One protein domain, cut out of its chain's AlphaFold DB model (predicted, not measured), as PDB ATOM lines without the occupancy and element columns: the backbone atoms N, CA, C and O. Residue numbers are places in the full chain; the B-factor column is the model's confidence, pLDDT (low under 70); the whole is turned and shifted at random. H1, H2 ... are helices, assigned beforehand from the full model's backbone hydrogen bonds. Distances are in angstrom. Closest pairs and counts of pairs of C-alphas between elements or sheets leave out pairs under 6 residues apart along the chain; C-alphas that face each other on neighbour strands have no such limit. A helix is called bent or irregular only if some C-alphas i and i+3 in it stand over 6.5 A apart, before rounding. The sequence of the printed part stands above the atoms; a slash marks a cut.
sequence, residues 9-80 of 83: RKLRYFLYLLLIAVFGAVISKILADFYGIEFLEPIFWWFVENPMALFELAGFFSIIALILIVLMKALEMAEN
ATOM      1  N   ARG A   9     -37.566  24.782 -10.202       86.94
ATOM      2  CA  ARG A   9     -36.465  24.444 -11.128       86.94
ATOM      3  C   ARG A   9     -36.965  23.944 -12.491       86.94
ATOM      4  O   ARG A   9     -36.459  24.398 -13.513       86.94
ATOM      5  N   LYS A  10     -38.000  23.096 -12.495       89.06
ATOM      6  CA  LYS A  10     -38.654  22.610 -13.718       89.06
ATOM      7  C   LYS A  10     -39.216  23.749 -14.563       89.06
ATOM      8  O   LYS A  10     -39.012  23.763 -15.769       89.06
ATOM      9  N   LEU A  11     -39.871  24.725 -13.934       91.06
ATOM     10  CA  LEU A  11     -40.432  25.875 -14.638       91.06
ATOM     11  C   LEU A  11     -39.328  26.761 -15.230       91.06
ATOM     12  O   LEU A  11     -39.451  27.200 -16.365       91.06
ATOM     13  N   ARG A  12     -38.209  26.949 -14.517       91.38
ATOM     14  CA  ARG A  12     -37.036  27.662 -15.060       91.38
ATOM     15  C   ARG A  12     -36.477  26.993 -16.301       91.38
ATOM     16  O   ARG A  12     -36.292  27.651 -17.317       91.38
ATOM     17  N   TYR A  13     -36.218  25.691 -16.221       91.88
ATOM     18  CA  TYR A  13     -35.697  24.943 -17.361       91.88
ATOM     19  C   TYR A  13     -36.677  24.942 -18.526       91.88
ATOM     20  O   TYR A  13     -36.248  25.118 -19.658       91.88
ATOM     21  N   PHE A  14     -37.978  24.846 -18.258       94.19
ATOM     22  CA  PHE A  14     -38.991  24.961 -19.296       94.19
ATOM     23  C   PHE A  14     -38.939  26.319 -20.001       94.19
ATOM     24  O   PHE A  14     -38.874  26.353 -21.222       94.19
ATOM     25  N   LEU A  15     -38.902  27.429 -19.256       92.75
ATOM     26  CA  LEU A  15     -38.844  28.769 -19.846       92.75
ATOM     27  C   LEU A  15     -37.573  28.979 -20.679       92.75
ATOM     28  O   LEU A  15     -37.647  29.553 -21.763       92.75
ATOM     29  N   TYR A  16     -36.422  28.481 -20.220       93.38
ATOM     30  CA  TYR A  16     -35.186  28.548 -21.002       93.38
ATOM     31  C   TYR A  16     -35.246  27.691 -22.268       93.38
ATOM     32  O   TYR A  16     -34.834  28.147 -23.331       93.38
ATOM     33  N   LEU A  17     -35.787  26.475 -22.180       94.69
ATOM     34  CA  LEU A  17     -35.963  25.603 -23.339       94.69
ATOM     35  C   LEU A  17     -36.956  26.188 -24.347       94.69
ATOM     36  O   LEU A  17     -36.705  26.131 -25.546       94.69
ATOM     37  N   LEU A  18     -38.042  26.800 -23.873       94.50
ATOM     38  CA  LEU A  18     -39.012  27.495 -24.713       94.50
ATOM     39  C   LEU A  18     -38.374  28.687 -25.429       94.50
ATOM     40  O   LEU A  18     -38.568  28.854 -26.630       94.50
ATOM     41  N   LEU A  19     -37.569  29.480 -24.717       94.75
ATOM     42  CA  LEU A  19     -36.822  30.585 -25.311       94.75
ATOM     43  C   LEU A  19     -35.897  30.083 -26.428       94.75
ATOM     44  O   LEU A  19     -35.908  30.639 -27.523       94.75
ATOM     45  N   ILE A  20     -35.143  29.010 -26.173       94.88
ATOM     46  CA  ILE A  20     -34.259  28.386 -27.167       94.88
ATOM     47  C   ILE A  20     -35.058  27.870 -28.364       94.88
ATOM     48  O   ILE A  20     -34.636  28.083 -29.496       94.88
ATOM     49  N   ALA A  21     -36.205  27.225 -28.140       95.56
ATOM     50  CA  ALA A  21     -37.034  26.695 -29.215       95.56
ATOM     51  C   ALA A  21     -37.562  27.808 -30.133       95.56
ATOM     52  O   ALA A  21     -37.442  27.700 -31.349       95.56
ATOM     53  N   VAL A  22     -38.067  28.908 -29.561       95.50
ATOM     54  CA  VAL A  22     -38.576  30.051 -30.335       95.50
ATOM     55  C   VAL A  22     -37.448  30.750 -31.095       95.50
ATOM     56  O   VAL A  22     -37.579  30.993 -32.294       95.50
ATOM     57  N   PHE A  23     -36.318  31.039 -30.441       96.56
ATOM     58  CA  PHE A  23     -35.163  31.631 -31.125       96.56
ATOM     59  C   PHE A  23     -34.624  30.713 -32.222       96.56
ATOM     60  O   PHE A  23     -34.329  31.175 -33.321       96.56
ATOM     61  N   GLY A  24     -34.530  29.418 -31.936       96.12
ATOM     62  CA  GLY A  24     -34.109  28.405 -32.889       96.12
ATOM     63  C   GLY A  24     -35.036  28.322 -34.096       96.12
ATOM     64  O   GLY A  24     -34.529  28.220 -35.203       96.12
ATOM     65  N   ALA A  25     -36.356  28.452 -33.914       96.00
ATOM     66  CA  ALA A  25     -37.329  28.476 -35.008       96.00
ATOM     67  C   ALA A  25     -37.178  29.715 -35.906       96.00
ATOM     68  O   ALA A  25     -37.234  29.618 -37.129       96.00
ATOM     69  N   VAL A  26     -36.932  30.889 -35.315       96.56
ATOM     70  CA  VAL A  26     -36.679  32.118 -36.087       96.56
ATOM     71  C   VAL A  26     -35.366  32.010 -36.864       96.56
ATOM     72  O   VAL A  26     -35.315  32.314 -38.053       96.56
ATOM     73  N   ILE A  27     -34.298  31.561 -36.202       96.62
ATOM     74  CA  ILE A  27     -32.979  31.402 -36.818       96.62
ATOM     75  C   ILE A  27     -33.027  30.342 -37.917       96.62
ATOM     76  O   ILE A  27     -32.516  30.583 -39.007       96.62
ATOM     77  N   SER A  28     -33.658  29.195 -37.666       96.44
ATOM     78  CA  SER A  28     -33.775  28.126 -38.656       96.44
ATOM     79  C   SER A  28     -34.551  28.580 -39.886       96.44
ATOM     80  O   SER A  28     -34.140  28.250 -40.993       96.44
ATOM     81  N   LYS A  29     -35.583  29.418 -39.715       95.25
ATOM     82  CA  LYS A  29     -36.301  30.015 -40.843       95.25
ATOM     83  C   LYS A  29     -35.410  30.917 -41.694       95.25
ATOM     84  O   LYS A  29     -35.381  30.786 -42.911       95.25
ATOM     85  N   ILE A  30     -34.627  31.789 -41.057       96.75
ATOM     86  CA  ILE A  30     -33.650  32.642 -41.753       96.75
ATOM     87  C   ILE A  30     -32.612  31.779 -42.487       96.75
ATOM     88  O   ILE A  30     -32.242  32.070 -43.622       96.75
ATOM     89  N   LEU A  31     -32.141  30.699 -41.863       97.00
ATOM     90  CA  LEU A  31     -31.188  29.778 -42.479       97.00
ATOM     91  C   LEU A  31     -31.769  29.064 -43.707       97.00
ATOM     92  O   LEU A  31     -31.066  28.928 -44.710       97.00
ATOM     93  N   ALA A  32     -33.033  28.651 -43.652       96.19
ATOM     94  CA  ALA A  32     -33.726  28.067 -44.790       96.19
ATOM     95  C   ALA A  32     -33.861  29.089 -45.930       96.19
ATOM     96  O   ALA A  32     -33.386  28.843 -47.037       96.19
ATOM     97  N   ASP A  33     -34.405  30.271 -45.633       96.25
ATOM     98  CA  ASP A  33     -34.771  31.263 -46.647       96.25
ATOM     99  C   ASP A  33     -33.549  31.915 -47.327       96.25
ATOM    100  O   ASP A  33     -33.582  32.195 -48.526       96.25
ATOM    101  N   PHE A  34     -32.459  32.163 -46.588       97.12
ATOM    102  CA  PHE A  34     -31.284  32.883 -47.109       97.12
ATOM    103  C   PHE A  34     -30.106  31.982 -47.480       97.12
ATOM    104  O   PHE A  34     -29.283  32.368 -48.308       97.12
ATOM    105  N   TYR A  35     -29.998  30.806 -46.859       95.50
ATOM    106  CA  TYR A  35     -28.832  29.930 -47.001       95.50
ATOM    107  C   TYR A  35     -29.187  28.524 -47.508       95.50
ATOM    108  O   TYR A  35     -28.280  27.722 -47.721       95.50
ATOM    109  N   GLY A  36     -30.474  28.212 -47.715       94.69
ATOM    110  CA  GLY A  36     -30.933  26.896 -48.174       94.69
ATOM    111  C   GLY A  36     -30.754  25.777 -47.141       94.69
ATOM    112  O   GLY A  36     -30.731  24.602 -47.498       94.69
ATOM    113  N   ILE A  37     -30.572  26.116 -45.859       95.00
ATOM    114  CA  ILE A  37     -30.390  25.138 -44.779       95.00
ATOM    115  C   ILE A  37     -31.755  24.832 -44.149       95.00
ATOM    116  O   ILE A  37     -32.165  25.462 -43.179       95.00
ATOM    117  N   GLU A  38     -32.454  23.841 -44.698       93.69
ATOM    118  CA  GLU A  38     -33.861  23.566 -44.358       93.69
ATOM    119  C   GLU A  38     -34.051  22.569 -43.201       93.69
ATOM    120  O   GLU A  38     -35.085  22.561 -42.541       93.69
ATOM    121  N   PHE A  39     -33.057  21.727 -42.898       93.56
ATOM    122  CA  PHE A  39     -33.242  20.599 -41.967       93.56
ATOM    123  C   PHE A  39     -33.476  21.009 -40.501       93.56
ATOM    124  O   PHE A  39     -33.984  20.212 -39.712       93.56
ATOM    125  N   LEU A  40     -33.095  22.233 -40.119       93.50
ATOM    126  CA  LEU A  40     -33.274  22.752 -38.760       93.50
ATOM    127  C   LEU A  40     -34.694  23.275 -38.517       93.50
ATOM    128  O   LEU A  40     -35.177  23.219 -37.387       93.50
ATOM    129  N   GLU A  41     -35.356  23.779 -39.561       92.56
ATOM    130  CA  GLU A  41     -36.700  24.357 -39.487       92.56
ATOM    131  C   GLU A  41     -37.719  23.385 -38.868       92.56
ATOM    132  O   GLU A  41     -38.270  23.722 -37.814       92.56
ATOM    133  N   PRO A  42     -37.912  22.154 -39.385       95.19
ATOM    134  CA  PRO A  42     -38.917  21.241 -38.845       95.19
ATOM    135  C   PRO A  42     -38.628  20.818 -37.399       95.19
ATOM    136  O   PRO A  42     -39.560  20.577 -36.635       95.19
ATOM    137  N   ILE A  43     -37.354  20.758 -36.994       94.38
ATOM    138  CA  ILE A  43     -36.966  20.366 -35.631       94.38
ATOM    139  C   ILE A  43     -37.436  21.419 -34.626       94.38
ATOM    140  O   ILE A  43     -38.101  21.090 -33.645       94.38
ATOM    141  N   PHE A  44     -37.093  22.687 -34.857       94.81
ATOM    142  CA  PHE A  44     -37.453  23.756 -33.930       94.81
ATOM    143  C   PHE A  44     -38.950  24.060 -33.949       94.81
ATOM    144  O   PHE A  44     -39.531  24.269 -32.884       94.81
ATOM    145  N   TRP A  45     -39.590  24.008 -35.121       95.06
ATOM    146  CA  TRP A  45     -41.040  24.173 -35.217       95.06
ATOM    147  C   TRP A  45     -41.803  23.092 -34.460       95.06
ATOM    148  O   TRP A  45     -42.729  23.425 -33.726       95.06
ATOM    149  N   TRP A  46     -41.357  21.834 -34.513       95.88
ATOM    150  CA  TRP A  46     -41.979  20.765 -33.733       95.88
ATOM    151  C   TRP A  46     -41.997  21.070 -32.228       95.88
ATOM    152  O   TRP A  46     -43.009  20.846 -31.566       95.88
ATOM    153  N   PHE A  47     -40.911  21.624 -31.680       94.44
ATOM    154  CA  PHE A  47     -40.848  22.014 -30.268       94.44
ATOM    155  C   PHE A  47     -41.722  23.230 -29.933       94.44
ATOM    156  O   PHE A  47     -42.281  23.285 -28.836       94.44
ATOM    157  N   VAL A  48     -41.849  24.193 -30.853       93.19
ATOM    158  CA  VAL A  48     -42.747  25.351 -30.698       93.19
ATOM    159  C   VAL A  48     -44.212  24.905 -30.695       93.19
ATOM    160  O   VAL A  48     -44.992  25.374 -29.869       93.19
ATOM    161  N   GLU A  49     -44.574  23.968 -31.571       94.81
ATOM    162  CA  GLU A  49     -45.925  23.405 -31.672       94.81
ATOM    163  C   GLU A  49     -46.259  22.445 -30.522       94.81
ATOM    164  O   GLU A  49     -47.421  22.314 -30.142       94.81
ATOM    165  N   ASN A  50     -45.246  21.808 -29.925       95.00
ATOM    166  CA  ASN A  50     -45.403  20.834 -28.845       95.00
ATOM    167  C   ASN A  50     -44.708  21.291 -27.549       95.00
ATOM    168  O   ASN A  50     -43.782  20.627 -27.064       95.00
ATOM    169  N   PRO A  51     -45.177  22.375 -26.898       91.19
ATOM    170  CA  PRO A  51     -44.553  22.894 -25.681       91.19
ATOM    171  C   PRO A  51     -44.585  21.890 -24.517       91.19
ATOM    172  O   PRO A  51     -43.744  21.951 -23.620       91.19
ATOM    173  N   MET A  52     -45.508  20.922 -24.532       94.25
ATOM    174  CA  MET A  52     -45.548  19.851 -23.535       94.25
ATOM    175  C   MET A  52     -44.272  18.993 -23.553       94.25
ATOM    176  O   MET A  52     -43.742  18.672 -22.490       94.25
ATOM    177  N   ALA A  53     -43.710  18.709 -24.733       93.88
ATOM    178  CA  ALA A  53     -42.461  17.957 -24.855       93.88
ATOM    179  C   ALA A  53     -41.284  18.709 -24.210       93.88
ATOM    180  O   ALA A  53     -40.468  18.122 -23.498       93.88
ATOM    181  N   LEU A  54     -41.231  20.037 -24.376       94.06
ATOM    182  CA  LEU A  54     -40.245  20.884 -23.697       94.06
ATOM    183  C   LEU A  54     -40.435  20.874 -22.175       94.06
ATOM    184  O   LEU A  54     -39.458  20.884 -21.424       94.06
ATOM    185  N   PHE A  55     -41.681  20.843 -21.700       93.38
ATOM    186  CA  PHE A  55     -41.983  20.777 -20.271       93.38
ATOM    187  C   PHE A  55     -41.578  19.435 -19.645       93.38
ATOM    188  O   PHE A  55     -41.065  19.397 -18.521       93.38
ATOM    189  N   GLU A  56     -41.773  18.331 -20.360       94.19
ATOM    190  CA  GLU A  56     -41.297  17.006 -19.954       94.19
ATOM    191  C   GLU A  56     -39.769  16.951 -19.913       94.19
ATOM    192  O   GLU A  56     -39.198  16.560 -18.891       94.19
ATOM    193  N   LEU A  57     -39.105  17.462 -20.953       93.44
ATOM    194  CA  LEU A  57     -37.648  17.563 -21.021       93.44
ATOM    195  C   LEU A  57     -37.074  18.419 -19.878       93.44
ATOM    196  O   LEU A  57     -36.098  18.041 -19.227       93.44
ATOM    197  N   ALA A  58     -37.725  19.536 -19.548       94.31
ATOM    198  CA  ALA A  58     -37.381  20.353 -18.387       94.31
ATOM    199  C   ALA A  58     -37.513  19.586 -17.058       94.31
ATOM    200  O   ALA A  58     -36.725  19.780 -16.124       94.31
ATOM    201  N   GLY A  59     -38.515  18.709 -16.960       91.38
ATOM    202  CA  GLY A  59     -38.694  17.802 -15.829       91.38
ATOM    203  C   GLY A  59     -37.535  16.820 -15.710       91.38
ATOM    204  O   GLY A  59     -36.946  16.701 -14.638       91.38
ATOM    205  N   PHE A  60     -37.152  16.195 -16.821       92.88
ATOM    206  CA  PHE A  60     -36.015  15.283 -16.884       92.88
ATOM    207  C   PHE A  60     -34.704  15.954 -16.442       92.88
ATOM    208  O   PHE A  60     -34.026  15.458 -15.539       92.88
ATOM    209  N   PHE A  61     -34.392  17.148 -16.959       92.19
ATOM    210  CA  PHE A  61     -33.211  17.904 -16.521       92.19
ATOM    211  C   PHE A  61     -33.260  18.300 -15.043       92.19
ATOM    212  O   PHE A  61     -32.229  18.333 -14.370       92.19
ATOM    213  N   SER A  62     -34.452  18.560 -14.503       91.56
ATOM    214  CA  SER A  62     -34.614  18.841 -13.072       91.56
ATOM    215  C   SER A  62     -34.212  17.652 -12.202       91.56
ATOM    216  O   SER A  62     -33.586  17.864 -11.161       91.56
ATOM    217  N   ILE A  63     -34.529  16.430 -12.640       93.44
ATOM    218  CA  ILE A  63     -34.159  15.186 -11.954       93.44
ATOM    219  C   ILE A  63     -32.650  14.956 -12.043       93.44
ATOM    220  O   ILE A  63     -32.023  14.723 -11.013       93.44
ATOM    221  N   ILE A  64     -32.041  15.102 -13.225       94.00
ATOM    222  CA  ILE A  64     -30.578  14.993 -13.380       94.00
ATOM    223  C   ILE A  64     -29.863  15.970 -12.446       94.00
ATOM    224  O   ILE A  64     -28.962  15.582 -11.703       94.00
ATOM    225  N   ALA A  65     -30.299  17.230 -12.421       91.19
ATOM    226  CA  ALA A  65     -29.719  18.235 -11.540       91.19
ATOM    227  C   ALA A  65     -29.870  17.865 -10.053       91.19
ATOM    228  O   ALA A  65     -29.007  18.200  -9.248       91.19
ATOM    229  N   LEU A  66     -30.958  17.195  -9.660       93.12
ATOM    230  CA  LEU A  66     -31.125  16.688  -8.297       93.12
ATOM    231  C   LEU A  66     -30.124  15.564  -7.996       93.12
ATOM    232  O   LEU A  66     -29.450  15.625  -6.972       93.12
ATOM    233  N   ILE A  67     -29.996  14.585  -8.897       95.06
ATOM    234  CA  ILE A  67     -29.066  13.454  -8.756       95.06
ATOM    235  C   ILE A  67     -27.632  13.961  -8.587       95.06
ATOM    236  O   ILE A  67     -26.941  13.530  -7.670       95.06
ATOM    237  N   LEU A  68     -27.207  14.924  -9.410       94.25
ATOM    238  CA  LEU A  68     -25.872  15.516  -9.314       94.25
ATOM    239  C   LEU A  68     -25.636  16.203  -7.964       94.25
ATOM    240  O   LEU A  68     -24.577  16.034  -7.373       94.25
ATOM    241  N   ILE A  69     -26.623  16.939  -7.443       93.38
ATOM    242  CA  ILE A  69     -26.514  17.582  -6.123       93.38
ATOM    243  C   ILE A  69     -26.377  16.539  -5.011       93.38
ATOM    244  O   ILE A  69     -25.552  16.710  -4.115       93.38
ATOM    245  N   VAL A  70     -27.174  15.469  -5.059       94.12
ATOM    246  CA  VAL A  70     -27.102  14.379  -4.077       94.12
ATOM    247  C   VAL A  70     -25.743  13.683  -4.147       94.12
ATOM    248  O   VAL A  70     -25.129  13.461  -3.110       94.12
ATOM    249  N   LEU A  71     -25.247  13.401  -5.353       94.06
ATOM    250  CA  LEU A  71     -23.953  12.757  -5.561       94.06
ATOM    251  C   LEU A  71     -22.794  13.622  -5.048       94.06
ATOM    252  O   LEU A  71     -21.947  13.119  -4.320       94.06
ATOM    253  N   MET A  72     -22.794  14.927  -5.343       94.25
ATOM    254  CA  MET A  72     -21.792  15.856  -4.804       94.25
ATOM    255  C   MET A  72     -21.808  15.885  -3.272       94.25
ATOM    256  O   MET A  72     -20.755  15.801  -2.651       94.25
ATOM    257  N   LYS A  73     -22.996  15.931  -2.651       92.44
ATOM    258  CA  LYS A  73     -23.122  15.886  -1.186       92.44
ATOM    259  C   LYS A  73     -22.647  14.563  -0.586       92.44
ATOM    260  O   LYS A  73     -22.058  14.565   0.487       92.44
ATOM    261  N   ALA A  74     -22.915  13.442  -1.252       91.25
ATOM    262  CA  ALA A  74     -22.455  12.133  -0.801       91.25
ATOM    263  C   ALA A  74     -20.923  12.022  -0.857       91.25
ATOM    264  O   ALA A  74     -20.323  11.502   0.081       91.25
ATOM    265  N   LEU A  75     -20.295  12.557  -1.910       92.44
ATOM    266  CA  LEU A  75     -18.836  12.627  -2.026       92.44
ATOM    267  C   LEU A  75     -18.223  13.509  -0.928       92.44
ATOM    268  O   LEU A  75     -17.285  13.080  -0.266       92.44
ATOM    269  N   GLU A  76     -18.801  14.685  -0.675       91.75
ATOM    270  CA  GLU A  76     -18.361  15.593   0.393       91.75
ATOM    271  C   GLU A  76     -18.466  14.942   1.787       91.75
ATOM    272  O   GLU A  76     -17.593  15.121   2.634       91.75
ATOM    273  N   MET A  77     -19.515  14.153   2.049       88.38
ATOM    274  CA  MET A  77     -19.633  13.407   3.310       88.38
ATOM    275  C   MET A  77     -18.614  12.273   3.415       88.38
ATOM    276  O   MET A  77     -18.064  12.072   4.494       88.38
ATOM    277  N   ALA A  78     -18.357  11.545   2.324       87.94
ATOM    278  CA  ALA A  78     -17.358  10.481   2.307       87.94
ATOM    279  C   ALA A  78     -15.963  11.034   2.638       87.94
ATOM    280  O   ALA A  78     -15.301  10.504   3.527       87.94
ATOM    281  N   GLU A  79     -15.586  12.151   2.011       83.88
ATOM    282  CA  GLU A  79     -14.320  12.851   2.254       83.88
ATOM    283  C   GLU A  79     -14.202  13.342   3.709       83.88
ATOM    284  O   GLU A  79     -13.192  13.113   4.369       83.88
ATOM    285  N   ASN A  80     -15.264  13.939   4.258       81.19
ATOM    286  CA  ASN A  80     -15.265  14.437   5.638       81.19
ATOM    287  C   ASN A  80     -15.357  13.332   6.709       81.19
ATOM    288  O   ASN A  80     -15.058  13.584   7.876       81.19
TER     289      ASN A  80
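What this domain is: This is residues 9 to 80 of the 83 residues of an uncharacterized protein of Haloarcula sp. CBA1131 (UniProt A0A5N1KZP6). A long helix, H1, has the short helix H2 folded back on its later part as a helical hairpin, and a second long helix, H3, turns off from H2, passes slantwise over the first residues of H1 with residues 51 to 62, and sticks out with residues 67 to 80 as a free arm. H1 with H2 and H3 make the two arms of a wide, shallow V, which is drawn out lengthwise by the free part of H3. The printed part has 72 residues, with three named helices in the order H1, H2, H3 and no named strand; the class is all helix. The whole is extended, with a radius of gyration of the C-alphas of 17.4 A, and the C-alphas span 58 by 23 by 15 A.

How they stand to each other: H1, residues 9 to 35, touches H2, residues 40 to 49, with the C-alphas of Ser 28 and Glu 41 the closest at 4.8 A. Their lines stand at a steep tilt of 40 degrees and they run opposite ways, as a hairpin. H3, residues 51 to 80, touches H1 with residues 51 to 62 alone, and H1 touches H3 with residues 9 to 18 alone. The closest C-alphas of H1 and H3 are those of Phe 14 and Ala 58, 5.0 A apart. These two helices run opposite ways at a steep tilt of 54 degrees. H2 and H3 are close but not clearly touching, with the C-alphas of Phe 47 and Leu 54 the closest at 6.7 A, and their lines are about perpendicular at 87 degrees. In H1, H2 and H3 every O i to N i+4 pair of the backbone is within hydrogen-bond range.

Where its parts are: H1 begins at C-alpha 9, at (-36.465, 24.444, -11.128), and measures 37.1 A from its first to its last C-alpha, Tyr 35, at (-28.832, 29.930, -47.001). H2, from Leu 40 to Glu 49, measures 14.5 A. H3, from Pro 51 to Asn 80, is the longest helix with 30 residues and measures 43.7 A; its C-alpha 80 is at (-15.265, 14.437, 5.638). None of the three is bent.

The domain as a whole: The two C-alphas farthest apart are those of Asp 33 and Asn 80, at 58.3 A. Residues 67 to 80, which belong to H3, stand free; without them the body of 58 residues spans 42 by 15 by 14 A, with a radius of gyration of 12.9 A. The printed part has no cut. The links from H1 to H2, of 4 residues, and from H2 to H3, of 1 residue, are both tight. The mean pLDDT of the printed part is 93.5, and no printed residue is under 70.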